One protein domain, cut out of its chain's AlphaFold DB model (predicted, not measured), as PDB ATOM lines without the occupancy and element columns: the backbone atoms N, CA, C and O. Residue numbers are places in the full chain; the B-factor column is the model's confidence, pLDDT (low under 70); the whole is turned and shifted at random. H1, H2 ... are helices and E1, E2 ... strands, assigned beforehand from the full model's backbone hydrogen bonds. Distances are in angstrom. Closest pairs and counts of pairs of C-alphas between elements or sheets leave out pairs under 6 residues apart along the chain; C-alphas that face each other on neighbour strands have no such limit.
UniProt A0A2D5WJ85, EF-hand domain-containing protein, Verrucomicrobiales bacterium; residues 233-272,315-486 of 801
ATOM      1  N   GLU A 233      41.068  59.627 -10.879       85.69
ATOM      2  CA  GLU A 233      39.777  60.171 -10.454       85.69
ATOM      3  C   GLU A 233      39.329  59.591  -9.114       85.69
ATOM      4  O   GLU A 233      38.932  60.345  -8.221       85.69
ATOM      5  N   GLU A 234      39.460  58.279  -8.916       84.06
ATOM      6  CA  GLU A 234      39.174  57.642  -7.625       84.06
ATOM      7  C   GLU A 234      40.126  58.123  -6.525       84.06
ATOM      8  O   GLU A 234      39.682  58.447  -5.419       84.06
ATOM      9  N   MET A 235      41.415  58.304  -6.826       81.69
ATOM     10  CA  MET A 235      42.348  58.899  -5.869       81.69
ATOM     11  C   MET A 235      42.086  60.391  -5.630       81.69
ATOM     12  O   MET A 235      42.342  60.869  -4.525       81.69
ATOM     13  N   ALA A 236      41.537  61.143  -6.592       83.62
ATOM     14  CA  ALA A 236      41.096  62.518  -6.341       83.62
ATOM     15  C   ALA A 236      39.901  62.559  -5.371       83.62
ATOM     16  O   ALA A 236      39.918  63.344  -4.419       83.62
ATOM     17  N   LYS A 237      38.913  61.669  -5.546       88.56
ATOM     18  CA  LYS A 237      37.760  61.504  -4.637       88.56
ATOM     19  C   LYS A 237      38.220  61.114  -3.227       88.56
ATOM     20  O   LYS A 237      37.857  61.782  -2.255       88.56
ATOM     21  N   ALA A 238      39.075  60.095  -3.108       87.56
ATOM     22  CA  ALA A 238      39.630  59.651  -1.829       87.56
ATOM     23  C   ALA A 238      40.442  60.751  -1.126       87.56
ATOM     24  O   ALA A 238      40.312  60.931   0.085       87.56
ATOM     25  N   ASN A 239      41.225  61.542  -1.868       86.81
ATOM     26  CA  ASN A 239      42.022  62.628  -1.299       86.81
ATOM     27  C   ASN A 239      41.216  63.862  -0.897       86.81
ATOM     28  O   ASN A 239      41.536  64.471   0.124       86.81
ATOM     29  N   ALA A 240      40.162  64.215  -1.633       91.31
ATOM     30  CA  ALA A 240      39.229  65.252  -1.202       91.31
ATOM     31  C   ALA A 240      38.554  64.859   0.126       91.31
ATOM     32  O   ALA A 240      38.533  65.656   1.066       91.31
ATOM     33  N   ALA A 241      38.101  63.604   0.238       92.25
ATOM     34  CA  ALA A 241      37.528  63.060   1.469       92.25
ATOM     35  C   ALA A 241      38.548  62.994   2.621       92.25
ATOM     36  O   ALA A 241      38.230  63.405   3.734       92.25
ATOM     37  N   ASN A 242      39.785  62.547   2.362       92.38
ATOM     38  CA  ASN A 242      40.886  62.581   3.332       92.38
ATOM     39  C   ASN A 242      41.121  64.001   3.860       92.38
ATOM     40  O   ASN A 242      41.195  64.201   5.071       92.38
ATOM     41  N   LYS A 243      41.238  64.983   2.958       92.44
ATOM     42  CA  LYS A 243      41.509  66.377   3.313       92.44
ATOM     43  C   LYS A 243      40.402  66.935   4.211       92.44
ATOM     44  O   LYS A 243      40.702  67.357   5.322       92.44
ATOM     45  N   ALA A 244      39.147  66.862   3.766       94.31
ATOM     46  CA  ALA A 244      38.001  67.362   4.525       94.31
ATOM     47  C   ALA A 244      37.869  66.674   5.897       94.31
ATOM     48  O   ALA A 244      37.615  67.334   6.898       94.31
ATOM     49  N   PHE A 245      38.120  65.362   5.965       93.38
ATOM     50  CA  PHE A 245      38.119  64.604   7.216       93.38
ATOM     51  C   PHE A 245      39.189  65.088   8.203       93.38
ATOM     52  O   PHE A 245      38.875  65.346   9.361       93.38
ATOM     53  N   PHE A 246      40.443  65.257   7.771       90.31
ATOM     54  CA  PHE A 246      41.500  65.747   8.664       90.31
ATOM     55  C   PHE A 246      41.376  67.246   8.988       90.31
ATOM     56  O   PHE A 246      41.840  67.671  10.045       90.31
ATOM     57  N   GLU A 247      40.711  68.041   8.144       91.81
ATOM     58  CA  GLU A 247      40.319  69.419   8.464       91.81
ATOM     59  C   GLU A 247      39.218  69.457   9.544       91.81
ATOM     60  O   GLU A 247      39.378  70.183  10.523       91.81
ATOM     61  N   ALA A 248      38.190  68.607   9.454       84.62
ATOM     62  CA  ALA A 248      37.141  68.459  10.473       84.62
ATOM     63  C   ALA A 248      37.681  67.915  11.815       84.62
ATOM     64  O   ALA A 248      37.369  68.443  12.882       84.62
ATOM     65  N   VAL A 249      38.582  66.924  11.785       85.38
ATOM     66  CA  VAL A 249      39.309  66.449  12.983       85.38
ATOM     67  C   VAL A 249      40.149  67.570  13.613       85.38
ATOM     68  O   VAL A 249      40.242  67.655  14.835       85.38
ATOM     69  N   LYS A 250      40.755  68.453  12.807       83.12
ATOM     70  CA  LYS A 250      41.510  69.613  13.310       83.12
ATOM     71  C   LYS A 250      40.591  70.691  13.904       83.12
ATOM     72  O   LYS A 250      40.998  71.347  14.860       83.12
ATOM     73  N   ALA A 251      39.394  70.882  13.353       80.31
ATOM     74  CA  ALA A 251      38.377  71.788  13.893       80.31
ATOM     75  C   ALA A 251      37.747  71.265  15.201       80.31
ATOM     76  O   ALA A 251      37.329  72.058  16.041       80.31
ATOM     77  N   GLY A 252      37.746  69.943  15.401       82.75
ATOM     78  CA  GLY A 252      37.139  69.272  16.554       82.75
ATOM     79  C   GLY A 252      35.748  68.694  16.275       82.75
ATOM     80  O   GLY A 252      35.131  68.154  17.189       82.75
ATOM     81  N   ASP A 253      35.278  68.755  15.025       78.88
ATOM     82  CA  ASP A 253      33.978  68.224  14.588       78.88
ATOM     83  C   ASP A 253      33.936  66.682  14.582       78.88
ATOM     84  O   ASP A 253      32.865  66.079  14.549       78.88
ATOM     85  N   ILE A 254      35.108  66.033  14.587       82.62
ATOM     86  CA  ILE A 254      35.275  64.575  14.570       82.62
ATOM     87  C   ILE A 254      36.287  64.170  15.648       82.62
ATOM     88  O   ILE A 254      37.465  64.521  15.555       82.62
ATOM     89  N   ASP A 255      35.853  63.376  16.632       84.69
ATOM     90  CA  ASP A 255      36.766  62.743  17.592       84.69
ATOM     91  C   ASP A 255      37.544  61.598  16.927       84.69
ATOM     92  O   ASP A 255      36.975  60.633  16.413       84.69
ATOM     93  N   LEU A 256      38.872  61.695  16.944       85.31
ATOM     94  CA  LEU A 256      39.765  60.710  16.351       85.31
ATOM     95  C   LEU A 256      40.944  60.423  17.279       85.31
ATOM     96  O   LEU A 256      41.898  61.199  17.348       85.31
ATOM     97  N   ASP A 257      40.921  59.247  17.921       85.81
ATOM     98  CA  ASP A 257      42.048  58.739  18.714       85.81
ATOM     99  C   ASP A 257      43.381  58.931  17.975       85.81
ATOM    100  O   ASP A 257      43.560  58.537  16.818       85.81
ATOM    101  N   GLN A 258      44.357  59.489  18.686       77.62
ATOM    102  CA  GLN A 258      45.631  59.911  18.118       77.62
ATOM    103  C   GLN A 258      46.457  58.742  17.536       77.62
ATOM    104  O   GLN A 258      47.378  58.972  16.749       77.62
ATOM    105  N   LYS A 259      46.167  57.477  17.890       78.19
ATOM    106  CA  LYS A 259      46.779  56.300  17.240       78.19
ATOM    107  C   LYS A 259      46.040  55.952  15.948       78.19
ATOM    108  O   LYS A 259      46.705  55.745  14.936       78.19
ATOM    109  N   ARG A 260      44.701  55.929  15.955       81.50
ATOM    110  CA  ARG A 260      43.858  55.765  14.756       81.50
ATOM    111  C   ARG A 260      44.165  56.838  13.714       81.50
ATOM    112  O   ARG A 260      44.439  56.480  12.573       81.50
ATOM    113  N   GLY A 261      44.284  58.107  14.107       86.12
ATOM    114  CA  GLY A 261      44.702  59.196  13.216       86.12
ATOM    115  C   GLY A 261      46.059  58.947  12.550       86.12
ATOM    116  O   GLY A 261      46.167  59.026  11.328       86.12
ATOM    117  N   LYS A 262      47.081  58.529  13.311       83.31
ATOM    118  CA  LYS A 262      48.399  58.153  12.753       83.31
ATOM    119  C   LYS A 262      48.345  56.910  11.863       83.31
ATOM    120  O   LYS A 262      49.135  56.803  10.926       83.31
ATOM    121  N   ILE A 263      47.444  55.963  12.135       80.00
ATOM    122  CA  ILE A 263      47.206  54.812  11.257       80.00
ATOM    123  C   ILE A 263      46.606  55.303   9.938       80.00
ATOM    124  O   ILE A 263      47.231  55.081   8.906       80.00
ATOM    125  N   TYR A 264      45.475  56.012   9.971       85.81
ATOM    126  CA  TYR A 264      44.770  56.506   8.784       85.81
ATOM    127  C   TYR A 264      45.638  57.438   7.931       85.81
ATOM    128  O   TYR A 264      45.741  57.220   6.728       85.81
ATOM    129  N   GLN A 265      46.342  58.398   8.540       82.56
ATOM    130  CA  GLN A 265      47.303  59.257   7.839       82.56
ATOM    131  C   GLN A 265      48.338  58.409   7.087       82.56
ATOM    132  O   GLN A 265      48.532  58.575   5.888       82.56
ATOM    133  N   ARG A 266      48.964  57.440   7.764       78.56
ATOM    134  CA  ARG A 266      50.008  56.585   7.181       78.56
ATOM    135  C   ARG A 266      49.503  55.652   6.074       78.56
ATOM    136  O   ARG A 266      50.267  55.412   5.144       78.56
ATOM    137  N   VAL A 267      48.295  55.088   6.193       74.31
ATOM    138  CA  VAL A 267      47.801  54.041   5.269       74.31
ATOM    139  C   VAL A 267      46.874  54.562   4.166       74.31
ATOM    140  O   VAL A 267      46.892  53.988   3.084       74.31
ATOM    141  N   MET A 268      46.135  55.657   4.395       81.62
ATOM    142  CA  MET A 268      45.171  56.224   3.432       81.62
ATOM    143  C   MET A 268      45.629  57.547   2.796       81.62
ATOM    144  O   MET A 268      45.174  57.885   1.709       81.62
ATOM    145  N   VAL A 269      46.544  58.294   3.434       78.38
ATOM    146  CA  VAL A 269      47.079  59.569   2.895       78.38
ATOM    147  C   VAL A 269      48.545  59.445   2.468       78.38
ATOM    148  O   VAL A 269      48.957  60.032   1.472       78.38
ATOM    149  N   GLY A 270      49.342  58.664   3.197       65.06
ATOM    150  CA  GLY A 270      50.781  58.524   2.989       65.06
ATOM    151  C   GLY A 270      51.626  59.420   3.905       65.06
ATOM    152  O   GLY A 270      51.150  60.029   4.867       65.06
ATOM    153  N   SER A 271      52.936  59.436   3.652       63.66
ATOM    154  CA  SER A 271      53.953  60.099   4.484       63.66
ATOM    155  C   SER A 271      55.265  60.261   3.702       63.66
ATOM    156  O   SER A 271      55.392  59.701   2.622       63.66
ATOM    157  N   GLU A 272      56.275  60.958   4.234       57.59
ATOM    158  CA  GLU A 272      57.586  61.120   3.560       57.59
ATOM    159  C   GLU A 272      58.371  59.818   3.290       57.59
ATOM    160  O   GLU A 272      59.376  59.832   2.573       57.59
ATOM    161  N   ASP A 315      39.002  25.651  -4.723       97.56
ATOM    162  CA  ASP A 315      38.088  26.301  -3.778       97.56
ATOM    163  C   ASP A 315      38.634  27.659  -3.297       97.56
ATOM    164  O   ASP A 315      39.804  27.803  -2.928       97.56
ATOM    165  N   VAL A 316      37.772  28.678  -3.246       97.62
ATOM    166  CA  VAL A 316      38.150  30.051  -2.872       97.62
ATOM    167  C   VAL A 316      37.160  30.636  -1.868       97.62
ATOM    168  O   VAL A 316      35.956  30.632  -2.104       97.62
ATOM    169  N   LEU A 317      37.673  31.207  -0.774       97.50
ATOM    170  CA  LEU A 317      36.901  32.004   0.182       97.50
ATOM    171  C   LEU A 317      37.707  33.220   0.658       97.50
ATOM    172  O   LEU A 317      38.826  33.078   1.155       97.50
ATOM    173  N   PHE A 318      37.113  34.412   0.580       97.62
ATOM    174  CA  PHE A 318      37.676  35.644   1.144       97.62
ATOM    175  C   PHE A 318      36.825  36.180   2.300       97.62
ATOM    176  O   PHE A 318      35.598  36.202   2.229       97.62
ATOM    177  N   GLN A 319      37.477  36.654   3.364       96.69
ATOM    178  CA  GLN A 319      36.812  37.213   4.549       96.69
ATOM    179  C   GLN A 319      37.332  38.626   4.888       96.69
ATOM    180  O   GLN A 319      38.037  38.825   5.889       96.69
ATOM    181  N   PRO A 320      37.060  39.632   4.035       95.38
ATOM    182  CA  PRO A 320      37.450  41.009   4.283       95.38
ATOM    183  C   PRO A 320      36.565  41.659   5.353       95.38
ATOM    184  O   PRO A 320      35.338  41.519   5.390       95.38
ATOM    185  N   GLY A 321      37.195  42.459   6.210       95.06
ATOM    186  CA  GLY A 321      36.469  43.430   7.016       95.06
ATOM    187  C   GLY A 321      35.941  44.564   6.137       95.06
ATOM    188  O   GLY A 321      36.677  45.099   5.314       95.06
ATOM    189  N   THR A 322      34.683  44.965   6.322       96.12
ATOM    190  CA  THR A 322      34.078  46.071   5.546       96.12
ATOM    191  C   THR A 322      34.806  47.409   5.707       96.12
ATOM    192  O   THR A 322      34.678  48.273   4.839       96.12
ATOM    193  N   HIS A 323      35.552  47.589   6.800       94.44
ATOM    194  CA  HIS A 323      36.293  48.802   7.159       94.44
ATOM    195  C   HIS A 323      37.800  48.502   7.279       94.44
ATOM    196  O   HIS A 323      38.494  49.030   8.152       94.44
ATOM    197  N   ASP A 324      38.308  47.610   6.426       90.56
ATOM    198  CA  ASP A 324      39.709  47.195   6.403       90.56
ATOM    199  C   ASP A 324      40.557  48.019   5.417       90.56
ATOM    200  O   ASP A 324      40.196  48.176   4.253       90.56
ATOM    201  N   TYR A 325      41.727  48.499   5.851       87.00
ATOM    202  CA  TYR A 325      42.657  49.235   4.982       87.00
ATOM    203  C   TYR A 325      43.409  48.342   3.978       87.00
ATOM    204  O   TYR A 325      44.068  48.857   3.078       87.00
ATOM    205  N   VAL A 326      43.347  47.015   4.118       84.62
ATOM    206  CA  VAL A 326      43.874  46.058   3.132       84.62
ATOM    207  C   VAL A 326      42.863  45.828   2.006       84.62
ATOM    208  O   VAL A 326      43.257  45.750   0.843       84.62
ATOM    209  N   ALA A 327      41.572  45.765   2.339       86.44
ATOM    210  CA  ALA A 327      40.477  45.370   1.451       86.44
ATOM    211  C   ALA A 327      39.352  46.422   1.425       86.44
ATOM    212  O   ALA A 327      38.187  46.114   1.649       86.44
ATOM    213  N   TYR A 328      39.702  47.684   1.169       88.94
ATOM    214  CA  TYR A 328      38.742  48.795   1.081       88.94
ATOM    215  C   TYR A 328      37.837  48.737  -0.165       88.94
ATOM    216  O   TYR A 328      36.850  49.460  -0.254       88.94
ATOM    217  N   ASP A 329      38.165  47.895  -1.142       89.00
ATOM    218  CA  ASP A 329      37.542  47.810  -2.462       89.00
ATOM    219  C   ASP A 329      36.393  46.789  -2.556       89.00
ATOM    220  O   ASP A 329      36.034  46.352  -3.648       89.00
ATOM    221  N   VAL A 330      35.759  46.458  -1.422       92.75
ATOM    222  CA  VAL A 330      34.614  45.527  -1.344       92.75
ATOM    223  C   VAL A 330      33.448  45.883  -2.273       92.75
ATOM    224  O   VAL A 330      32.856  44.976  -2.846       92.75
ATOM    225  N   LEU A 331      33.144  47.175  -2.457       93.62
ATOM    226  CA  LEU A 331      32.074  47.640  -3.348       93.62
ATOM    227  C   LEU A 331      32.407  47.339  -4.817       93.62
ATOM    228  O   LEU A 331      31.622  46.697  -5.507       93.62
ATOM    229  N   TRP A 332      33.600  47.735  -5.273       94.00
ATOM    230  CA  TRP A 332      34.044  47.466  -6.644       94.00
ATOM    231  C   TRP A 332      34.135  45.958  -6.909       94.00
ATOM    232  O   TRP A 332      33.649  45.473  -7.929       94.00
ATOM    233  N   GLY A 333      34.694  45.206  -5.959       92.00
ATOM    234  CA  GLY A 333      34.819  43.756  -6.049       92.00
ATOM    235  C   GLY A 333      33.475  43.033  -6.141       92.00
ATOM    236  O   GLY A 333      33.333  42.129  -6.954       92.00
ATOM    237  N   ALA A 334      32.469  43.464  -5.375       94.00
ATOM    238  CA  ALA A 334      31.113  42.921  -5.455       94.00
ATOM    239  C   ALA A 334      30.395  43.252  -6.773       94.00
ATOM    240  O   ALA A 334      29.610  42.441  -7.258       94.00
ATOM    241  N   GLN A 335      30.651  44.431  -7.345       91.19
ATOM    242  CA  GLN A 335      30.037  44.875  -8.600       91.19
ATOM    243  C   GLN A 335      30.648  44.208  -9.843       91.19
ATOM    244  O   GLN A 335      29.936  44.000 -10.819       91.19
ATOM    245  N   ASN A 336      31.945  43.879  -9.814       93.69
ATOM    246  CA  ASN A 336      32.680  43.352 -10.975       93.69
ATOM    247  C   ASN A 336      32.962  41.841 -10.882       93.69
ATOM    248  O   ASN A 336      33.148  41.194 -11.907       93.69
ATOM    249  N   HIS A 337      32.968  41.269  -9.671       94.31
ATOM    250  CA  HIS A 337      33.197  39.838  -9.430       94.31
ATOM    251  C   HIS A 337      32.197  39.253  -8.400       94.31
ATOM    252  O   HIS A 337      32.619  38.700  -7.376       94.31
ATOM    253  N   PRO A 338      30.869  39.368  -8.625       92.38
ATOM    254  CA  PRO A 338      29.840  38.870  -7.701       92.38
ATOM    255  C   PRO A 338      29.890  37.349  -7.471       92.38
ATOM    256  O   PRO A 338      29.355  36.864  -6.478       92.38
ATOM    257  N   GLN A 339      30.549  36.597  -8.359       92.00
ATOM    258  CA  GLN A 339      30.741  35.150  -8.267       92.00
ATOM    259  C   GLN A 339      31.815  34.708  -7.253       92.00
ATOM    260  O   GLN A 339      31.955  33.512  -6.999       92.00
ATOM    261  N   LEU A 340      32.582  35.635  -6.665       95.19
ATOM    262  CA  LEU A 340      33.560  35.303  -5.628       95.19
ATOM    263  C   LEU A 340      32.847  34.996  -4.291       95.19
ATOM    264  O   LEU A 340      32.094  35.843  -3.805       95.19
ATOM    265  N   PRO A 341      33.109  33.856  -3.622       96.38
ATOM    266  CA  PRO A 341      32.581  33.603  -2.282       96.38
ATOM    267  C   PRO A 341      33.228  34.525  -1.236       96.38
ATOM    268  O   PRO A 341      34.428  34.432  -0.955       96.38
ATOM    269  N   VAL A 342      32.424  35.420  -0.646       97.06
ATOM    270  CA  VAL A 342      32.896  36.429   0.315       97.06
ATOM    271  C   VAL A 342      32.046  36.481   1.591       97.06
ATOM    272  O   VAL A 342      30.813  36.530   1.551       97.06
ATOM    273  N   TYR A 343      32.716  36.559   2.743       97.38
ATOM    274  CA  TYR A 343      32.113  36.955   4.017       97.38
ATOM    275  C   TYR A 343      32.585  38.354   4.443       97.38
ATOM    276  O   TYR A 343      33.710  38.540   4.906       97.38
ATOM    277  N   TYR A 344      31.710  39.350   4.299       97.56
ATOM    278  CA  TYR A 344      31.934  40.710   4.774       97.56
ATOM    279  C   TYR A 344      31.698  40.792   6.279       97.56
ATOM    280  O   TYR A 344      30.566  40.628   6.743       97.56
ATOM    281  N   LYS A 345      32.743  41.121   7.050       97.12
ATOM    282  CA  LYS A 345      32.603  41.360   8.495       97.12
ATOM    283  C   LYS A 345      32.114  42.806   8.739       97.12
ATOM    284  O   LYS A 345      32.866  43.745   8.433       97.12
ATOM    285  N   PRO A 346      30.889  43.034   9.259       97.44
ATOM    286  CA  PRO A 346      30.326  44.375   9.472       97.44
ATOM    287  C   PRO A 346      31.159  45.155  10.497       97.44
ATOM    288  O   PRO A 346      31.538  44.610  11.533       97.44
ATOM    289  N   SER A 347      31.524  46.398  10.163       96.44
ATOM    290  CA  SER A 347      32.494  47.266  10.868       96.44
ATOM    291  C   SER A 347      33.874  46.641  11.158       96.44
ATOM    292  O   SER A 347      34.737  47.282  11.745       96.44
ATOM    293  N   GLY A 348      34.123  45.403  10.723       94.56
ATOM    294  CA  GLY A 348      35.371  44.689  10.953       94.56
ATOM    295  C   GLY A 348      36.507  45.185  10.062       94.56
ATOM    296  O   GLY A 348      36.289  45.775   9.005       94.56
ATOM    297  N   GLY A 349      37.734  44.896  10.487       90.88
ATOM    298  CA  GLY A 349      38.956  45.271   9.786       90.88
ATOM    299  C   GLY A 349      40.180  45.256  10.707       90.88
ATOM    300  O   GLY A 349      40.053  45.118  11.925       90.88
ATOM    301  N   HIS A 350      41.376  45.419  10.148       87.75
ATOM    302  CA  HIS A 350      42.606  45.642  10.905       87.75
ATOM    303  C   HIS A 350      42.449  46.821  11.881       87.75
ATOM    304  O   HIS A 350      42.211  47.955  11.469       87.75
ATOM    305  N   SER A 351      42.623  46.559  13.181       83.69
ATOM    306  CA  SER A 351      42.438  47.554  14.258       83.69
ATOM    307  C   SER A 351      41.027  48.173  14.340       83.69
ATOM    308  O   SER A 351      40.851  49.241  14.937       83.69
ATOM    309  N   GLN A 352      40.022  47.485  13.792       88.81
ATOM    310  CA  GLN A 352      38.605  47.806  13.954       88.81
ATOM    311  C   GLN A 352      37.923  46.856  14.940       88.81
ATOM    312  O   GLN A 352      38.300  45.689  15.057       88.81
ATOM    313  N   THR A 353      36.872  47.348  15.588       91.62
ATOM    314  CA  THR A 353      35.923  46.523  16.340       91.62
ATOM    315  C   THR A 353      34.776  46.147  15.397       91.62
ATOM    316  O   THR A 353      34.122  47.055  14.883       91.62
ATOM    317  N   PRO A 354      34.512  44.851  15.135       95.12
ATOM    318  CA  PRO A 354      33.321  44.432  14.401       95.12
ATOM    319  C   PRO A 354      32.037  44.919  15.077       95.12
ATOM    320  O   PRO A 354      32.005  45.114  16.290       95.12
ATOM    321  N   HIS A 355      30.973  45.071  14.293       97.19
ATOM    322  CA  HIS A 355      29.679  45.535  14.781       97.19
ATOM    323  C   HIS A 355      29.147  44.641  15.918       97.19
ATOM    324  O   HIS A 355      29.297  43.420  15.874       97.19
ATOM    325  N   VAL A 356      28.494  45.222  16.931       94.56
ATOM    326  CA  VAL A 356      28.084  44.498  18.156       94.56
ATOM    327  C   VAL A 356      27.122  43.328  17.895       94.56
ATOM    328  O   VAL A 356      27.180  42.310  18.596       94.56
ATOM    329  N   ALA A 357      26.299  43.461  16.848       94.81
ATOM    330  CA  ALA A 357      25.361  42.460  16.335       94.81
ATOM    331  C   ALA A 357      25.944  41.537  15.234       94.81
ATOM    332  O   ALA A 357      25.197  40.781  14.611       94.81
ATOM    333  N   ALA A 358      27.251  41.592  14.951       94.69
ATOM    334  CA  ALA A 358      27.900  40.645  14.038       94.69
ATOM    335  C   ALA A 358      27.779  39.198  14.553       94.69
ATOM    336  O   ALA A 358      27.692  38.972  15.764       94.69
ATOM    337  N   ALA A 359      27.841  38.214  13.651       91.50
ATOM    338  CA  ALA A 359      27.930  36.808  14.041       91.50
ATOM    339  C   ALA A 359      29.189  36.565  14.899       91.50
ATOM    340  O   ALA A 359      30.304  36.942  14.522       91.50
ATOM    341  N   LYS A 360      28.994  35.950  16.072       91.62
ATOM    342  CA  LYS A 360      30.048  35.625  17.062       91.62
ATOM    343  C   LYS A 360      30.429  34.143  17.048       91.62
ATOM    344  O   LYS A 360      31.388  33.742  17.693       91.62
ATOM    345  N   ASP A 361      29.662  33.361  16.302       92.69
ATOM    346  CA  ASP A 361      29.672  31.909  16.165       92.69
ATOM    347  C   ASP A 361      29.976  31.475  14.719       92.69
ATOM    348  O   ASP A 361      29.634  30.372  14.309       92.69
ATOM    349  N   GLU A 362      30.604  32.363  13.946       93.75
ATOM    350  CA  GLU A 362      31.087  32.124  12.585       93.75
ATOM    351  C   GLU A 362      32.252  31.120  12.577       93.75
ATOM    352  O   GLU A 362      33.207  31.248  13.344       93.75
ATOM    353  N   GLN A 363      32.160  30.111  11.707       96.50
ATOM    354  CA  GLN A 363      33.131  29.021  11.561       96.50
ATOM    355  C   GLN A 363      33.497  28.801  10.085       96.50
ATOM    356  O   GLN A 363      33.741  27.674   9.653       96.50
ATOM    357  N   ASN A 364      33.522  29.870   9.286       96.50
ATOM    358  CA  ASN A 364      33.551  29.793   7.824       96.50
ATOM    359  C   ASN A 364      34.766  29.055   7.279       96.50
ATOM    360  O   ASN A 364      34.625  28.195   6.417       96.50
ATOM    361  N   ARG A 365      35.954  29.370   7.806       95.94
ATOM    362  CA  ARG A 365      37.200  28.686   7.442       95.94
ATOM    363  C   ARG A 365      37.128  27.194   7.759       95.94
ATOM    364  O   ARG A 365      37.608  26.389   6.973       95.94
ATOM    365  N   ASP A 366      36.546  26.825   8.892       96.44
ATOM    366  CA  ASP A 366      36.522  25.439   9.355       96.44
ATOM    367  C   ASP A 366      35.478  24.629   8.550       96.44
ATOM    368  O   ASP A 366      35.780  23.526   8.099       96.44
ATOM    369  N   ALA A 367      34.322  25.224   8.222       96.81
ATOM    370  CA  ALA A 367      33.358  24.683   7.254       96.81
ATOM    371  C   ALA A 367      33.974  24.509   5.849       96.81
ATOM    372  O   ALA A 367      33.857  23.452   5.233       96.81
ATOM    373  N   PHE A 368      34.668  25.541   5.361       97.50
ATOM    374  CA  PHE A 368      35.320  25.573   4.050       97.50
ATOM    375  C   PHE A 368      36.427  24.523   3.928       97.50
ATOM    376  O   PHE A 368      36.445  23.756   2.970       97.50
ATOM    377  N   LEU A 369      37.328  24.448   4.912       97.56
ATOM    378  CA  LEU A 369      38.398  23.453   4.936       97.56
ATOM    379  C   LEU A 369      37.829  22.033   5.055       97.56
ATOM    380  O   LEU A 369      38.340  21.132   4.397       97.56
ATOM    381  N   TRP A 370      36.764  21.829   5.840       97.69
ATOM    382  CA  TRP A 370      36.097  20.530   5.920       97.69
ATOM    383  C   TRP A 370      35.535  20.097   4.564       97.69
ATOM    384  O   TRP A 370      35.873  19.015   4.085       97.69
ATOM    385  N   HIS A 371      34.735  20.955   3.923       96.81
ATOM    386  CA  HIS A 371      34.169  20.677   2.605       96.81
ATOM    387  C   HIS A 371      35.266  20.436   1.560       96.81
ATOM    388  O   HIS A 371      35.183  19.488   0.781       96.81
ATOM    389  N   HIS A 372      36.341  21.230   1.589       97.88
ATOM    390  CA  HIS A 372      37.460  21.046   0.675       97.88
ATOM    391  C   HIS A 372      38.102  19.661   0.816       97.88
ATOM    392  O   HIS A 372      38.292  18.975  -0.188       97.88
ATOM    393  N   PHE A 373      38.430  19.215   2.032       98.19
ATOM    394  CA  PHE A 373      39.114  17.932   2.220       98.19
ATOM    395  C   PHE A 373      38.192  16.712   2.111       98.19
ATOM    396  O   PHE A 373      38.608  15.706   1.538       98.19
ATOM    397  N   PHE A 374      36.962  16.791   2.625       97.25
ATOM    398  CA  PHE A 374      36.090  15.625   2.831       97.25
ATOM    399  C   PHE A 374      34.759  15.672   2.066       97.25
ATOM    400  O   PHE A 374      34.046  14.670   2.031       97.25
ATOM    401  N   GLY A 375      34.403  16.801   1.448       93.62
ATOM    402  CA  GLY A 375      33.095  16.995   0.823       93.62
ATOM    403  C   GLY A 375      31.975  17.074   1.863       93.62
ATOM    404  O   GLY A 375      31.984  17.956   2.723       93.62
ATOM    405  N   GLY A 376      31.002  16.165   1.774       89.44
ATOM    406  CA  GLY A 376      29.805  16.176   2.619       89.44
ATOM    407  C   GLY A 376      28.811  17.255   2.190       89.44
ATOM    408  O   GLY A 376      28.555  17.411   0.994       89.44
ATOM    409  N   ASP A 377      28.248  17.999   3.147       89.12
ATOM    410  CA  ASP A 377      27.283  19.062   2.840       89.12
ATOM    411  C   ASP A 377      27.919  20.111   1.910       89.12
ATOM    412  O   ASP A 377      29.068  20.511   2.143       89.12
ATOM    413  N   PRO A 378      27.203  20.603   0.883       89.12
ATOM    414  CA  PRO A 378      27.695  21.689   0.046       89.12
ATOM    415  C   PRO A 378      27.876  22.982   0.853       89.12
ATOM    416  O   PRO A 378      27.199  23.224   1.854       89.12
ATOM    417  N   LEU A 379      28.774  23.845   0.386       92.00
ATOM    418  CA  LEU A 379      28.873  25.228   0.853       92.00
ATOM    419  C   LEU A 379      27.821  26.100   0.152       92.00
ATOM    420  O   LEU A 379      27.491  25.871  -1.014       92.00
ATOM    421  N   MET A 380      27.336  27.144   0.832       94.62
ATOM    422  CA  MET A 380      26.541  28.204   0.197       94.62
ATOM    423  C   MET A 380      27.283  28.806  -1.006       94.62
ATOM    424  O   MET A 380      28.487  29.060  -0.934       94.62
ATOM    425  N   LYS A 381      26.543  29.067  -2.088       94.62
ATOM    426  CA  LYS A 381      27.011  29.800  -3.274       94.62
ATOM    427  C   LYS A 381      26.637  31.289  -3.169       94.62
ATOM    428  O   LYS A 381      25.673  31.600  -2.464       94.62
ATOM    429  N   PRO A 382      27.376  32.212  -3.820       95.69
ATOM    430  CA  PRO A 382      27.068  33.644  -3.785       95.69
ATOM    431  C   PRO A 382      25.632  33.931  -4.259       95.69
ATOM    432  O   PRO A 382      25.254  33.459  -5.331       95.69
ATOM    433  N   PRO A 383      24.816  34.672  -3.490       96.31
ATOM    434  CA  PRO A 383      23.430  34.935  -3.851       96.31
ATOM    435  C   PRO A 383      23.284  36.162  -4.757       96.31
ATOM    436  O   PRO A 383      24.028  37.140  -4.644       96.31
ATOM    437  N   ALA A 384      22.236  36.167  -5.577       94.75
ATOM    438  CA  ALA A 384      21.789  37.366  -6.270       94.75
ATOM    439  C   ALA A 384      21.220  38.389  -5.266       94.75
ATOM    440  O   ALA A 384      20.524  38.028  -4.316       94.75
ATOM    441  N   SER A 385      21.486  39.677  -5.493       95.25
ATOM    442  CA  SER A 385      20.954  40.796  -4.703       95.25
ATOM    443  C   SER A 385      20.192  41.753  -5.613       95.25
ATOM    444  O   SER A 385      20.654  42.088  -6.701       95.25
ATOM    445  N   SER A 386      19.021  42.201  -5.171       95.19
ATOM    446  CA  SER A 386      18.138  43.105  -5.908       95.19
ATOM    447  C   SER A 386      17.480  44.101  -4.958       95.19
ATOM    448  O   SER A 386      17.307  43.820  -3.769       95.19
ATOM    449  N   HIS A 387      17.122  45.280  -5.460       95.81
ATOM    450  CA  HIS A 387      16.509  46.327  -4.648       95.81
ATOM    451  C   HIS A 387      15.506  47.165  -5.449       95.81
ATOM    452  O   HIS A 387      15.577  47.239  -6.675       95.81
ATOM    453  N   LYS A 388      14.584  47.823  -4.742       95.38
ATOM    454  CA  LYS A 388      13.655  48.819  -5.281       95.38
ATOM    455  C   LYS A 388      13.568  50.004  -4.319       95.38
ATOM    456  O   LYS A 388      13.260  49.818  -3.142       95.38
ATOM    457  N   VAL A 389      13.789  51.212  -4.832       92.62
ATOM    458  CA  VAL A 389      13.451  52.464  -4.139       92.62
ATOM    459  C   VAL A 389      11.954  52.736  -4.317       92.62
ATOM    460  O   VAL A 389      11.439  52.687  -5.435       92.62
ATOM    461  N   ASP A 390      11.248  53.022  -3.225       88.38
ATOM    462  CA  ASP A 390       9.842  53.429  -3.226       88.38
ATOM    463  C   ASP A 390       9.621  54.489  -2.135       88.38
ATOM    464  O   ASP A 390       9.654  54.188  -0.943       88.38
ATOM    465  N   LYS A 391       9.443  55.750  -2.556       83.56
ATOM    466  CA  LYS A 391       9.255  56.935  -1.697       83.56
ATOM    467  C   LYS A 391      10.327  57.083  -0.606       83.56
ATOM    468  O   LYS A 391      11.408  57.595  -0.870       83.56
ATOM    469  N   ASP A 392       9.994  56.683   0.617       87.38
ATOM    470  CA  ASP A 392      10.766  56.798   1.850       87.38
ATOM    471  C   ASP A 392      11.490  55.493   2.220       87.38
ATOM    472  O   ASP A 392      11.983  55.371   3.340       87.38
ATOM    473  N   LYS A 393      11.520  54.490   1.328       94.00
ATOM    474  CA  LYS A 393      11.985  53.125   1.623       94.00
ATOM    475  C   LYS A 393      12.810  52.513   0.489       94.00
ATOM    476  O   LYS A 393      12.556  52.742  -0.693       94.00
ATOM    477  N   LEU A 394      13.763  51.666   0.868       96.56
ATOM    478  CA  LEU A 394      14.485  50.744  -0.004       96.56
ATOM    479  C   LEU A 394      14.085  49.310   0.365       96.56
ATOM    480  O   LEU A 394      14.512  48.782   1.392       96.56
ATOM    481  N   SER A 395      13.278  48.665  -0.473       96.88
ATOM    482  CA  SER A 395      13.029  47.225  -0.369       96.88
ATOM    483  C   SER A 395      14.201  46.466  -0.985       96.88
ATOM    484  O   SER A 395      14.544  46.703  -2.142       96.88
ATOM    485  N   VAL A 396      14.791  45.535  -0.240       97.94
ATOM    486  CA  VAL A 396      15.891  44.669  -0.683       97.94
ATOM    487  C   VAL A 396      15.418  43.217  -0.703       97.94
ATOM    488  O   VAL A 396      14.743  42.775   0.226       97.94
ATOM    489  N   ARG A 397      15.799  42.467  -1.744       97.75
ATOM    490  CA  ARG A 397      15.601  41.017  -1.877       97.75
ATOM    491  C   ARG A 397      16.914  40.335  -2.258       97.75
ATOM    492  O   ARG A 397      17.550  40.727  -3.236       97.75
ATOM    493  N   VAL A 398      17.255  39.265  -1.544       97.94
ATOM    494  CA  VAL A 398      18.419  38.406  -1.795       97.94
ATOM    495  C   VAL A 398      17.956  36.975  -2.079       97.94
ATOM    496  O   VAL A 398      17.210  36.396  -1.287       97.94
ATOM    497  N   SER A 399      18.398  36.404  -3.199       95.81
ATOM    498  CA  SER A 399      18.015  35.066  -3.673       95.81
ATOM    499  C   SER A 399      19.225  34.142  -3.755       95.81
ATOM    500  O   SER A 399      20.252  34.496  -4.326       95.81
ATOM    501  N   PHE A 400      19.088  32.940  -3.198       94.69
ATOM    502  CA  PHE A 400      20.069  31.864  -3.327       94.69
ATOM    503  C   PHE A 400      19.548  30.883  -4.365       94.69
ATOM    504  O   PHE A 400      18.731  30.023  -4.030       94.69
ATOM    505  N   ASP A 401      19.983  31.016  -5.612       89.25
ATOM    506  CA  ASP A 401      19.488  30.173  -6.703       89.25
ATOM    507  C   ASP A 401      20.190  28.803  -6.672       89.25
ATOM    508  O   ASP A 401      19.533  27.761  -6.580       89.25
ATOM    509  N   GLU A 402      21.520  28.801  -6.553       88.31
ATOM    510  CA  GLU A 402      22.344  27.604  -6.345       88.31
ATOM    511  C   GLU A 402      22.571  27.248  -4.864       88.31
ATOM    512  O   GLU A 402      22.408  28.068  -3.960       88.31
ATOM    513  N   GLY A 403      23.009  26.007  -4.623       89.38
ATOM    514  CA  GLY A 403      23.520  25.559  -3.327       89.38
ATOM    515  C   GLY A 403      22.472  25.438  -2.206       89.38
ATOM    516  O   GLY A 403      21.260  25.543  -2.447       89.38
ATOM    517  N   PRO A 404      22.933  25.180  -0.966       91.38
ATOM    518  CA  PRO A 404      22.069  25.070   0.200       91.38
ATOM    519  C   PRO A 404      21.424  26.418   0.528       91.38
ATOM    520  O   PRO A 404      22.057  27.470   0.438       91.38
ATOM    521  N   LYS A 405      20.154  26.390   0.940       91.38
ATOM    522  CA  LYS A 405      19.432  27.609   1.321       91.38
ATOM    523  C   LYS A 405      19.776  27.982   2.775       91.38
ATOM    524  O   LYS A 405      19.757  27.099   3.639       91.38
ATOM    525  N   PRO A 406      20.081  29.254   3.080       95.12
ATOM    526  CA  PRO A 406      20.361  29.675   4.448       95.12
ATOM    527  C   PRO A 406      19.119  29.613   5.345       95.12
ATOM    528  O   PRO A 406      17.979  29.653   4.875       95.12
ATOM    529  N   ILE A 407      19.377  29.527   6.650       94.19
ATOM    530  CA  ILE A 407      18.392  29.454   7.742       94.19
ATOM    531  C   ILE A 407      18.261  30.774   8.518       94.19
ATOM    532  O   ILE A 407      17.339  30.928   9.314       94.19
ATOM    533  N   SER A 408      19.165  31.726   8.286       96.12
ATOM    534  CA  SER A 408      19.122  33.085   8.829       96.12
ATOM    535  C   SER A 408      19.677  34.080   7.810       96.12
ATOM    536  O   SER A 408      20.569  33.732   7.035       96.12
ATOM    537  N   GLY A 409      19.183  35.317   7.836       97.44
ATOM    538  CA  GLY A 409      19.669  36.425   7.017       97.44
ATOM    539  C   GLY A 409      19.635  37.730   7.807       97.44
ATOM    540  O   GLY A 409      18.678  37.980   8.534       97.44
ATOM    541  N   ARG A 410      20.672  38.560   7.678       98.31
ATOM    542  CA  ARG A 410      20.808  39.863   8.350       98.31
ATOM    543  C   ARG A 410      21.355  40.896   7.379       98.31
ATOM    544  O   ARG A 410      22.417  40.675   6.799       98.31
ATOM    545  N   ILE A 411      20.648  42.007   7.207       98.75
ATOM    546  CA  ILE A 411      21.050  43.129   6.357       98.75
ATOM    547  C   ILE A 411      21.761  44.211   7.178       98.75
ATOM    548  O   ILE A 411      21.459  44.422   8.352       98.75
ATOM    549  N   TRP A 412      22.697  44.896   6.533       98.69
ATOM    550  CA  TRP A 412      23.519  45.987   7.048       98.69
ATOM    551  C   TRP A 412      23.486  47.133   6.049       98.69
ATOM    552  O   TRP A 412      23.559  46.879   4.842       98.69
ATOM    553  N   TRP A 413      23.464  48.378   6.516       98.50
ATOM    554  CA  TRP A 413      23.590  49.532   5.629       98.50
ATOM    555  C   TRP A 413      24.371  50.692   6.248       98.50
ATOM    556  O   TRP A 413      24.699  50.689   7.430       98.50
ATOM    557  N   ILE A 414      24.731  51.662   5.411       97.94
ATOM    558  CA  ILE A 414      25.328  52.936   5.813       97.94
ATOM    559  C   ILE A 414      25.067  53.991   4.728       97.94
ATOM    560  O   ILE A 414      25.362  53.780   3.548       97.94
ATOM    561  N   TYR A 415      24.496  55.132   5.115       96.38
ATOM    562  CA  TYR A 415      24.243  56.249   4.195       96.38
ATOM    563  C   TYR A 415      25.522  57.025   3.873       96.38
ATOM    564  O   TYR A 415      26.448  57.086   4.682       96.38
ATOM    565  N   ASP A 416      25.563  57.630   2.684       94.50
ATOM    566  CA  ASP A 416      26.594  58.580   2.241       94.50
ATOM    567  C   ASP A 416      28.044  58.133   2.464       94.50
ATOM    568  O   ASP A 416      28.956  58.954   2.612       94.50
ATOM    569  N   ARG A 417      28.285  56.817   2.414       94.50
ATOM    570  CA  ARG A 417      29.587  56.226   2.719       94.50
ATOM    571  C   ARG A 417      30.702  56.896   1.917       94.50
ATOM    572  O   ARG A 417      30.576  57.111   0.703       94.50
ATOM    573  N   ALA A 418      31.779  57.257   2.609       94.62
ATOM    574  CA  ALA A 418      32.925  57.939   2.020       94.62
ATOM    575  C   ALA A 418      33.608  57.087   0.924       94.62
ATOM    576  O   ALA A 418      33.427  55.867   0.896       94.62
ATOM    577  N   PRO A 419      34.401  57.693   0.017       92.75
ATOM    578  CA  PRO A 419      35.109  56.960  -1.031       92.75
ATOM    579  C   PRO A 419      36.025  55.864  -0.473       92.75
ATOM    580  O   PRO A 419      36.680  56.056   0.559       92.75
ATOM    581  N   ALA A 420      36.113  54.736  -1.182       89.62
ATOM    582  CA  ALA A 420      37.093  53.694  -0.889       89.62
ATOM    583  C   ALA A 420      38.522  54.272  -0.915       89.62
ATOM    584  O   ALA A 420      38.793  55.275  -1.575       89.62
ATOM    585  N   GLY A 421      39.443  53.678  -0.155       86.62
ATOM    586  CA  GLY A 421      40.810  54.202  -0.032       86.62
ATOM    587  C   GLY A 421      40.957  55.457   0.847       86.62
ATOM    588  O   GLY A 421      42.079  55.918   1.039       86.62
ATOM    589  N   SER A 422      39.875  55.989   1.437       91.94
ATOM    590  CA  SER A 422      39.924  57.164   2.323       91.94
ATOM    591  C   SER A 422      39.938  56.833   3.829       91.94
ATOM    592  O   SER A 422      39.466  55.789   4.278       91.94
ATOM    593  N   ALA A 423      40.463  57.755   4.636       91.88
ATOM    594  CA  ALA A 423      40.398  57.745   6.095       91.88
ATOM    595  C   ALA A 423      38.955  57.749   6.653       91.88
ATOM    596  O   ALA A 423      38.673  56.886   7.488       91.88
ATOM    597  N   PRO A 424      38.017  58.616   6.203       94.38
ATOM    598  CA  PRO A 424      36.633  58.576   6.685       94.38
ATOM    599  C   PRO A 424      35.925  57.239   6.406       94.38
ATOM    600  O   PRO A 424      35.159  56.788   7.251       94.38
ATOM    601  N   PHE A 425      36.243  56.551   5.298       93.25
ATOM    602  CA  PHE A 425      35.731  55.202   4.989       93.25
ATOM    603  C   PHE A 425      36.153  54.136   6.020       93.25
ATOM    604  O   PHE A 425      35.448  53.145   6.206       93.25
ATOM    605  N   LEU A 426      37.288  54.328   6.705       91.62
ATOM    606  CA  LEU A 426      37.719  53.481   7.824       91.62
ATOM    607  C   LEU A 426      37.226  53.980   9.186       91.62
ATOM    608  O   LEU A 426      37.261  53.218  10.151       91.62
ATOM    609  N   HIS A 427      36.887  55.263   9.302       93.00
ATOM    610  CA  HIS A 427      36.583  55.890  10.582       93.00
ATOM    611  C   HIS A 427      35.126  55.699  10.992       93.00
ATOM    612  O   HIS A 427      34.882  55.245  12.107       93.00
ATOM    613  N   ALA A 428      34.187  56.029  10.102       92.19
ATOM    614  CA  ALA A 428      32.760  55.879  10.357       92.19
ATOM    615  C   ALA A 428      32.372  54.394  10.220       92.19
ATOM    616  O   ALA A 428      32.464  53.870   9.109       92.19
ATOM    617  N   PRO A 429      31.988  53.695  11.307       94.00
ATOM    618  CA  PRO A 429      31.493  52.323  11.227       94.00
ATOM    619  C   PRO A 429      30.061  52.299  10.672       94.00
ATOM    620  O   PRO A 429      29.409  53.337  10.578       94.00
ATOM    621  N   ILE A 430      29.534  51.101  10.401       97.31
ATOM    622  CA  ILE A 430      28.077  50.891  10.337       97.31
ATOM    623  C   ILE A 430      27.492  51.270  11.714       97.31
ATOM    624  O   ILE A 430      27.982  50.721  12.709       97.31
ATOM    625  N   PRO A 431      26.518  52.199  11.794       95.62
ATOM    626  CA  PRO A 431      25.882  52.592  13.056       95.62
ATOM    627  C   PRO A 431      25.067  51.471  13.718       95.62
ATOM    628  O   PRO A 431      24.594  50.556  13.044       95.62
ATOM    629  N   GLU A 432      24.879  51.558  15.041       94.00
ATOM    630  CA  GLU A 432      24.274  50.489  15.861       94.00
ATOM    631  C   GLU A 432      22.796  50.189  15.544       94.00
ATOM    632  O   GLU A 432      22.301  49.107  15.868       94.00
ATOM    633  N   ASP A 433      22.118  51.120  14.873       94.19
ATOM    634  CA  ASP A 433      20.739  51.050  14.384       94.19
ATOM    635  C   ASP A 433      20.625  50.682  12.889       94.19
ATOM    636  O   ASP A 433      19.522  50.451  12.399       94.19
ATOM    637  N   GLN A 434      21.739  50.601  12.147       97.12
ATOM    638  CA  GLN A 434      21.741  50.415  10.685       97.12
ATOM    639  C   GLN A 434      21.958  48.954  10.270       97.12
ATOM    640  O   GLN A 434      22.786  48.604   9.420       97.12
ATOM    641  N   TRP A 435      21.172  48.087  10.905       98.25
ATOM    642  CA  TRP A 435      21.056  46.668  10.594       98.25
ATOM    643  C   TRP A 435      19.655  46.149  10.927       98.25
ATOM    644  O   TRP A 435      18.946  46.713  11.757       98.25
ATOM    645  N   ALA A 436      19.261  45.049  10.291       97.88
ATOM    646  CA  ALA A 436      18.024  44.340  10.604       97.88
ATOM    647  C   ALA A 436      18.162  42.852  10.274       97.88
ATOM    648  O   ALA A 436      18.886  42.479   9.346       97.88
ATOM    649  N   ASP A 437      17.443  41.994  10.991       98.00
ATOM    650  CA  ASP A 437      17.211  40.631  10.514       98.00
ATOM    651  C   ASP A 437      16.257  40.656   9.311       98.00
ATOM    652  O   ASP A 437      15.355  41.489   9.224       98.00
ATOM    653  N   MET A 438      16.512  39.784   8.338       98.25
ATOM    654  CA  MET A 438      15.730  39.675   7.109       98.25
ATOM    655  C   MET A 438      14.611  38.646   7.291       98.25
ATOM    656  O   MET A 438      14.800  37.618   7.938       98.25
ATOM    657  N   GLU A 439      13.467  38.874   6.657       97.69
ATOM    658  CA  GLU A 439      12.369  37.907   6.606       97.69
ATOM    659  C   GLU A 439      12.549  36.969   5.408       97.69
ATOM    660  O   GLU A 439      12.878  37.417   4.310       97.69
ATOM    661  N   ARG A 440      12.312  35.666   5.587       96.19
ATOM    662  CA  ARG A 440      12.345  34.693   4.486       96.19
ATOM    663  C   ARG A 440      10.954  34.543   3.873       96.19
ATOM    664  O   ARG A 440      10.065  33.975   4.503       96.19
ATOM    665  N   ASP A 441      10.787  34.967   2.624       91.19
ATOM    666  CA  ASP A 441       9.566  34.753   1.846       91.19
ATOM    667  C   ASP A 441       9.310  33.235   1.698       91.19
ATOM    668  O   ASP A 441      10.129  32.525   1.104       91.19
ATOM    669  N   PRO A 442       8.191  32.693   2.219       86.62
ATOM    670  CA  PRO A 442       7.923  31.259   2.167       86.62
ATOM    671  C   PRO A 442       7.601  30.755   0.754       86.62
ATOM    672  O   PRO A 442       7.731  29.557   0.513       86.62
ATOM    673  N   LYS A 443       7.201  31.634  -0.178       86.62
ATOM    674  CA  LYS A 443       6.837  31.276  -1.560       86.62
ATOM    675  C   LYS A 443       8.048  31.240  -2.484       86.62
ATOM    676  O   LYS A 443       8.171  30.317  -3.278       86.62
ATOM    677  N   THR A 444       8.926  32.241  -2.399       86.12
ATOM    678  CA  THR A 444      10.124  32.322  -3.261       86.12
ATOM    679  C   THR A 444      11.382  31.748  -2.613       86.12
ATOM    680  O   THR A 444      12.358  31.485  -3.305       86.12
ATOM    681  N   GLY A 445      11.401  31.586  -1.286       88.50
ATOM    682  CA  GLY A 445      12.603  31.229  -0.530       88.50
ATOM    683  C   GLY A 445      13.662  32.336  -0.460       88.50
ATOM    684  O   GLY A 445      14.704  32.118   0.159       88.50
ATOM    685  N   SER A 446      13.404  33.501  -1.071       94.69
ATOM    686  CA  SER A 446      14.270  34.678  -1.000       94.69
ATOM    687  C   SER A 446      14.160  35.373   0.358       94.69
ATOM    688  O   SER A 446      13.164  35.236   1.070       94.69
ATOM    689  N   TRP A 447      15.192  36.127   0.721       98.19
ATOM    690  CA  TRP A 447      15.232  36.916   1.947       98.19
ATOM    691  C   TRP A 447      14.980  38.381   1.629       98.19
ATOM    692  O   TRP A 447      15.635  38.953   0.756       98.19
ATOM    693  N   THR A 448      14.046  38.996   2.341       97.62
ATOM    694  CA  THR A 448      13.600  40.372   2.133       97.62
ATOM    695  C   THR A 448      13.781  41.223   3.380       97.62
ATOM    696  O   THR A 448      13.570  40.765   4.498       97.62
ATOM    697  N   ALA A 449      14.136  42.488   3.183       97.56
ATOM    698  CA  ALA A 449      14.129  43.510   4.225       97.56
ATOM    699  C   ALA A 449      13.734  44.862   3.622       97.56
ATOM    700  O   ALA A 449      13.864  45.075   2.416       97.56
ATOM    701  N   THR A 450      13.263  45.784   4.459       97.06
ATOM    702  CA  THR A 450      12.966  47.160   4.044       97.06
ATOM    703  C   THR A 450      13.761  48.121   4.907       97.06
ATOM    704  O   THR A 450      13.569  48.168   6.120       97.06
ATOM    705  N   ILE A 451      14.642  48.888   4.276       97.12
ATOM    706  CA  ILE A 451      15.448  49.919   4.925       97.12
ATOM    707  C   ILE A 451      14.709  51.261   4.760       97.12
ATOM    708  O   ILE A 451      14.327  51.588   3.631       97.12
ATOM    709  N   PRO A 452      14.456  52.043   5.828       92.94
ATOM    710  CA  PRO A 452      13.944  53.409   5.683       92.94
ATOM    711  C   PRO A 452      14.980  54.291   4.972       92.94
ATOM    712  O   PRO A 452      16.171  54.036   5.066       92.94
ATOM    713  N   LEU A 453      14.570  55.344   4.271       91.81
ATOM    714  CA  LEU A 453      15.490  56.275   3.615       91.81
ATOM    715  C   LEU A 453      15.672  57.538   4.455       91.81
ATOM    716  O   LEU A 453      14.721  58.270   4.737       91.81
ATOM    717  N   GLN A 454      16.918  57.819   4.837       88.06
ATOM    718  CA  GLN A 454      17.261  59.024   5.582       88.06
ATOM    719  C   GLN A 454      17.071  60.276   4.711       88.06
ATOM    720  O   GLN A 454      17.676  60.419   3.647       88.06
ATOM    721  N   LYS A 455      16.252  61.227   5.182       85.69
ATOM    722  CA  LYS A 455      16.017  62.499   4.485       85.69
ATOM    723  C   LYS A 455      17.334  63.257   4.291       85.69
ATOM    724  O   LYS A 455      17.985  63.626   5.265       85.69
ATOM    725  N   GLY A 456      17.667  63.545   3.034       85.44
ATOM    726  CA  GLY A 456      18.886  64.261   2.654       85.44
ATOM    727  C   GLY A 456      20.095  63.367   2.370       85.44
ATOM    728  O   GLY A 456      21.108  63.902   1.928       85.44
ATOM    729  N   ALA A 457      19.995  62.045   2.563       90.12
ATOM    730  CA  ALA A 457      21.036  61.130   2.114       90.12
ATOM    731  C   ALA A 457      21.098  61.087   0.580       90.12
ATOM    732  O   ALA A 457      20.066  60.964  -0.082       90.12
ATOM    733  N   SER A 458      22.303  61.170   0.015       92.00
ATOM    734  CA  SER A 458      22.527  61.118  -1.440       92.00
ATOM    735  C   SER A 458      22.680  59.694  -1.970       92.00
ATOM    736  O   SER A 458      22.406  59.437  -3.138       92.00
ATOM    737  N   ARG A 459      23.101  58.757  -1.116       95.00
ATOM    738  CA  ARG A 459      23.258  57.333  -1.440       95.00
ATOM    739  C   ARG A 459      23.166  56.456  -0.198       95.00
ATOM    740  O   ARG A 459      23.366  56.923   0.925       95.00
ATOM    741  N   ILE A 460      22.944  55.168  -0.417       96.75
ATOM    742  CA  ILE A 460      22.996  54.124   0.606       96.75
ATOM    743  C   ILE A 460      23.843  52.948   0.114       96.75
ATOM    744  O   ILE A 460      23.622  52.417  -0.975       96.75
ATOM    745  N   ASP A 461      24.803  52.532   0.938       97.69
ATOM    746  CA  ASP A 461      25.552  51.289   0.762       97.69
ATOM    747  C   ASP A 461      24.895  50.206   1.623       97.69
ATOM    748  O   ASP A 461      24.634  50.446   2.802       97.69
ATOM    749  N   PHE A 462      24.657  49.009   1.083       98.38
ATOM    750  CA  PHE A 462      24.115  47.877   1.840       98.38
ATOM    751  C   PHE A 462      24.726  46.530   1.433       98.38
ATOM    752  O   PHE A 462      25.198  46.333   0.314       98.38
ATOM    753  N   PHE A 463      24.682  45.569   2.351       98.56
ATOM    754  CA  PHE A 463      24.929  44.148   2.089       98.56
ATOM    755  C   PHE A 463      24.206  43.312   3.146       98.56
ATOM    756  O   PHE A 463      23.698  43.845   4.129       98.56
ATOM    757  N   SER A 464      24.180  41.995   2.988       98.62
ATOM    758  CA  SER A 464      23.639  41.086   4.000       98.62
ATOM    759  C   SER A 464      24.586  39.922   4.263       98.62
ATOM    760  O   SER A 464      25.352  39.553   3.376       98.62
ATOM    761  N   ASN A 465      24.541  39.347   5.465       98.50
ATOM    762  CA  ASN A 465      25.123  38.040   5.769       98.50
ATOM    763  C   ASN A 465      23.992  37.019   5.952       98.50
ATOM    764  O   ASN A 465      22.987  37.323   6.591       98.50
ATOM    765  N   HIS A 466      24.186  35.803   5.453       98.06
ATOM    766  CA  HIS A 466      23.235  34.696   5.547       98.06
ATOM    767  C   HIS A 466      23.917  33.465   6.126       98.06
ATOM    768  O   HIS A 466      25.041  33.169   5.727       98.06
ATOM    769  N   GLY A 467      23.268  32.781   7.068       96.38
ATOM    770  CA  GLY A 467      23.829  31.659   7.824       96.38
ATOM    771  C   GLY A 467      23.260  30.296   7.421       96.38
ATOM    772  O   GLY A 467      22.066  30.167   7.156       96.38
ATOM    773  N   HIS A 468      24.099  29.261   7.422       95.50
ATOM    774  CA  HIS A 468      23.737  27.862   7.177       95.50
ATOM    775  C   HIS A 468      24.620  26.910   8.009       95.50
ATOM    776  O   HIS A 468      25.746  27.251   8.375       95.50
ATOM    777  N   MET A 469      24.125  25.705   8.301       94.94
ATOM    778  CA  MET A 469      24.911  24.639   8.934       94.94
ATOM    779  C   MET A 469      25.484  23.722   7.850       94.94
ATOM    780  O   MET A 469      24.731  22.959   7.263       94.94
ATOM    781  N   SER A 470      26.793  23.773   7.603       91.75
ATOM    782  CA  SER A 470      27.476  22.864   6.669       91.75
ATOM    783  C   SER A 470      28.451  21.985   7.447       91.75
ATOM    784  O   SER A 470      29.335  22.492   8.141       91.75
ATOM    785  N   ASN A 471      28.283  20.665   7.371       90.75
ATOM    786  CA  ASN A 471      29.137  19.655   7.999       90.75
ATOM    787  C   ASN A 471      29.307  19.828   9.525       90.75
ATOM    788  O   ASN A 471      30.363  19.546  10.093       90.75
ATOM    789  N   GLY A 472      28.271  20.334  10.200       93.06
ATOM    790  CA  GLY A 472      28.301  20.640  11.635       93.06
ATOM    791  C   GLY A 472      28.998  21.956  12.012       93.06
ATOM    792  O   GLY A 472      29.116  22.249  13.201       93.06
ATOM    793  N   TYR A 473      29.413  22.769  11.035       95.69
ATOM    794  CA  TYR A 473      29.990  24.101  11.235       95.69
ATOM    795  C   TYR A 473      29.025  25.197  10.766       95.69
ATOM    796  O   TYR A 473      28.308  25.043   9.773       95.69
ATOM    797  N   LYS A 474      29.025  26.334  11.464       95.31
ATOM    798  CA  LYS A 474      28.249  27.524  11.091       95.31
ATOM    799  C   LYS A 474      28.942  28.310   9.981       95.31
ATOM    800  O   LYS A 474      29.870  29.078  10.241       95.31
ATOM    801  N   GLN A 475      28.469  28.126   8.753       96.31
ATOM    802  CA  GLN A 475      28.870  28.930   7.605       96.31
ATOM    803  C   GLN A 475      27.996  30.192   7.517       96.31
ATOM    804  O   GLN A 475      26.779  30.125   7.656       96.31
ATOM    805  N   TYR A 476      28.612  31.325   7.206       97.19
ATOM    806  CA  TYR A 476      27.992  32.585   6.830       97.19
ATOM    807  C   TYR A 476      28.573  33.066   5.498       97.19
ATOM    808  O   TYR A 476      29.790  33.170   5.354       97.19
ATOM    809  N   LEU A 477      27.717  33.408   4.537       97.31
ATOM    810  CA  LEU A 477      28.110  34.009   3.256       97.31
ATOM    811  C   LEU A 477      27.411  35.359   3.081       97.31
ATOM    812  O   LEU A 477      26.385  35.608   3.713       97.31
ATOM    813  N   SER A 478      27.963  36.256   2.265       98.19
ATOM    814  CA  SER A 478      27.370  37.584   2.052       98.19
ATOM    815  C   SER A 478      26.706  37.729   0.694       98.19
ATOM    816  O   SER A 478      27.151  37.136  -0.284       98.19
ATOM    817  N   SER A 479      25.686  38.585   0.626       97.94
ATOM    818  CA  SER A 479      25.249  39.143  -0.653       97.94
ATOM    819  C   SER A 479      26.280  40.143  -1.193       97.94
ATOM    820  O   SER A 479      27.001  40.751  -0.392       97.94
ATOM    821  N   PRO A 480      26.313  40.386  -2.516       96.38
ATOM    822  CA  PRO A 480      27.093  41.464  -3.112       96.38
ATOM    823  C   PRO A 480      26.905  42.800  -2.378       96.38
ATOM    824  O   PRO A 480      25.777  43.232  -2.110       96.38
ATOM    825  N   TYR A 481      28.022  43.451  -2.050       97.12
ATOM    826  CA  TYR A 481      28.042  44.789  -1.470       97.12
ATOM    827  C   TYR A 481      27.542  45.797  -2.512       97.12
ATOM    828  O   TYR A 481      28.158  45.984  -3.560       97.12
ATOM    829  N   THR A 482      26.396  46.411  -2.243       96.75
ATOM    830  CA  THR A 482      25.612  47.185  -3.210       96.75
ATOM    831  C   THR A 482      25.589  48.657  -2.807       96.75
ATOM    832  O   THR A 482      25.431  48.969  -1.631       96.75
ATOM    833  N   ARG A 483      25.699  49.568  -3.780       96.19
ATOM    834  CA  ARG A 483      25.437  51.004  -3.606       96.19
ATOM    835  C   ARG A 483      24.212  51.400  -4.419       96.19
ATOM    836  O   ARG A 483      24.086  50.982  -5.567       96.19
ATOM    837  N   VAL A 484      23.341  52.210  -3.825       95.62
ATOM    838  CA  VAL A 484      22.158  52.790  -4.469       95.62
ATOM    839  C   VAL A 484      22.253  54.305  -4.358       95.62
ATOM    840  O   VAL A 484      22.288  54.841  -3.250       95.62
ATOM    841  N   GLU A 485      22.293  54.995  -5.495       93.31
ATOM    842  CA  GLU A 485      22.208  56.455  -5.535       93.31
ATOM    843  C   GLU A 485      20.746  56.880  -5.323       93.31
ATOM    844  O   GLU A 485      19.836  56.421  -6.018       93.31
ATOM    845  N   LEU A 486      20.513  57.749  -4.344       87.50
ATOM    846  CA  LEU A 486      19.197  58.241  -3.950       87.50
ATOM    847  C   LEU A 486      18.997  59.605  -4.614       87.50
ATOM    848  O   LEU A 486      19.486  60.625  -4.134       87.50
TER     849      LEU A 486
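What this domain is: This is residues 233 to 272 and 315 to 486 of the 801 residues of the protein "EF-hand domain-containing protein" of Verrucomicrobiales bacterium (UniProt A0A2D5WJ85). Two sheets lie face to face as a sandwich, a twisted one of five strands, E4 E5 E7 E8 E9, and a smaller one, E2 E3 E6. H1, H2 and H5 cluster at one end, while H3, E1 and the unnamed residues 337 to 363 lie on the larger sheet's side away from E2 E3 E6, and H4 is beside E8. The printed 212 residues hold five named helices and nine named strands in the order H1 H2 E1 H3 H4 E2 E3 E4 H5 E5 E6 E7 E8 E9, class mixed. Named strand pairs are antiparallel; the whole is compact, radius of gyration of the C-alphas 18.0 A, spans 55 by 44 by 31 A.

How they stand to each other: H1, residues 233 to 251, and H2, residues 258 to 269, form a helical hairpin and only just touch, with 3 pairs of C-alphas within 8 A, at a shallow tilt of 22 degrees, opposite ways; the closest are Asn 242 and Val 269, 6.9 A. H5, residues 423 to 427, touches H1 and H2: C-alpha 423 is 5.6 A from C-alpha 242 and 5.3 A from C-alpha 264. E1, residues 315 to 319, pairs with no named strand. In the branched sheet, E7, residues 459 to 470, has E4, residues 408 to 415, on one side, with N 412 and O 463 at 2.8 A, and E8, residues 473 to 478, and E9, residues 482 to 485, on the other, with N 468 and O 475 and N 462 and O 482 each at 2.8 A. E5, residues 435 to 437, is beside E4, N 411 and O 436 at 2.8 A. H3, residues 330 to 336, is on this sheet at a height of 5.6 A, C-alphas 331 and 482 being closest at 6.5 A; H4, residues 364 to 374, is on it at 7.3 A, C-alphas 364 and 475 being closest at 4.8 A. In the other sheet, E3, residues 393 to 399, is between E2, residues 384 to 390, N 386 and O 397 at 2.8 A, and E6, residues 447 to 452, N 394 and O 451 at 2.8 A. In the five helices every O i to N i+4 pair is within hydrogen-bond range.

Where its parts are: H1 begins at C-alpha 233, (39.777, 60.171, -10.454), and is 27.0 A long. E7 is 35.7 A, E4 24.2 A and E2 20.2 A. E9 ends at C-alpha 485, (22.208, 56.455, -5.535).

The domain as a whole: The C-alphas of Glu 272 and Lys 443 are farthest apart, 59.1 A. Residues 273 to 314 are not printed, a gap of 40.6 A between C-alphas 272 and 315. H3 to H4 is a long link; pLDDT is under 70 at residues 270 to 272.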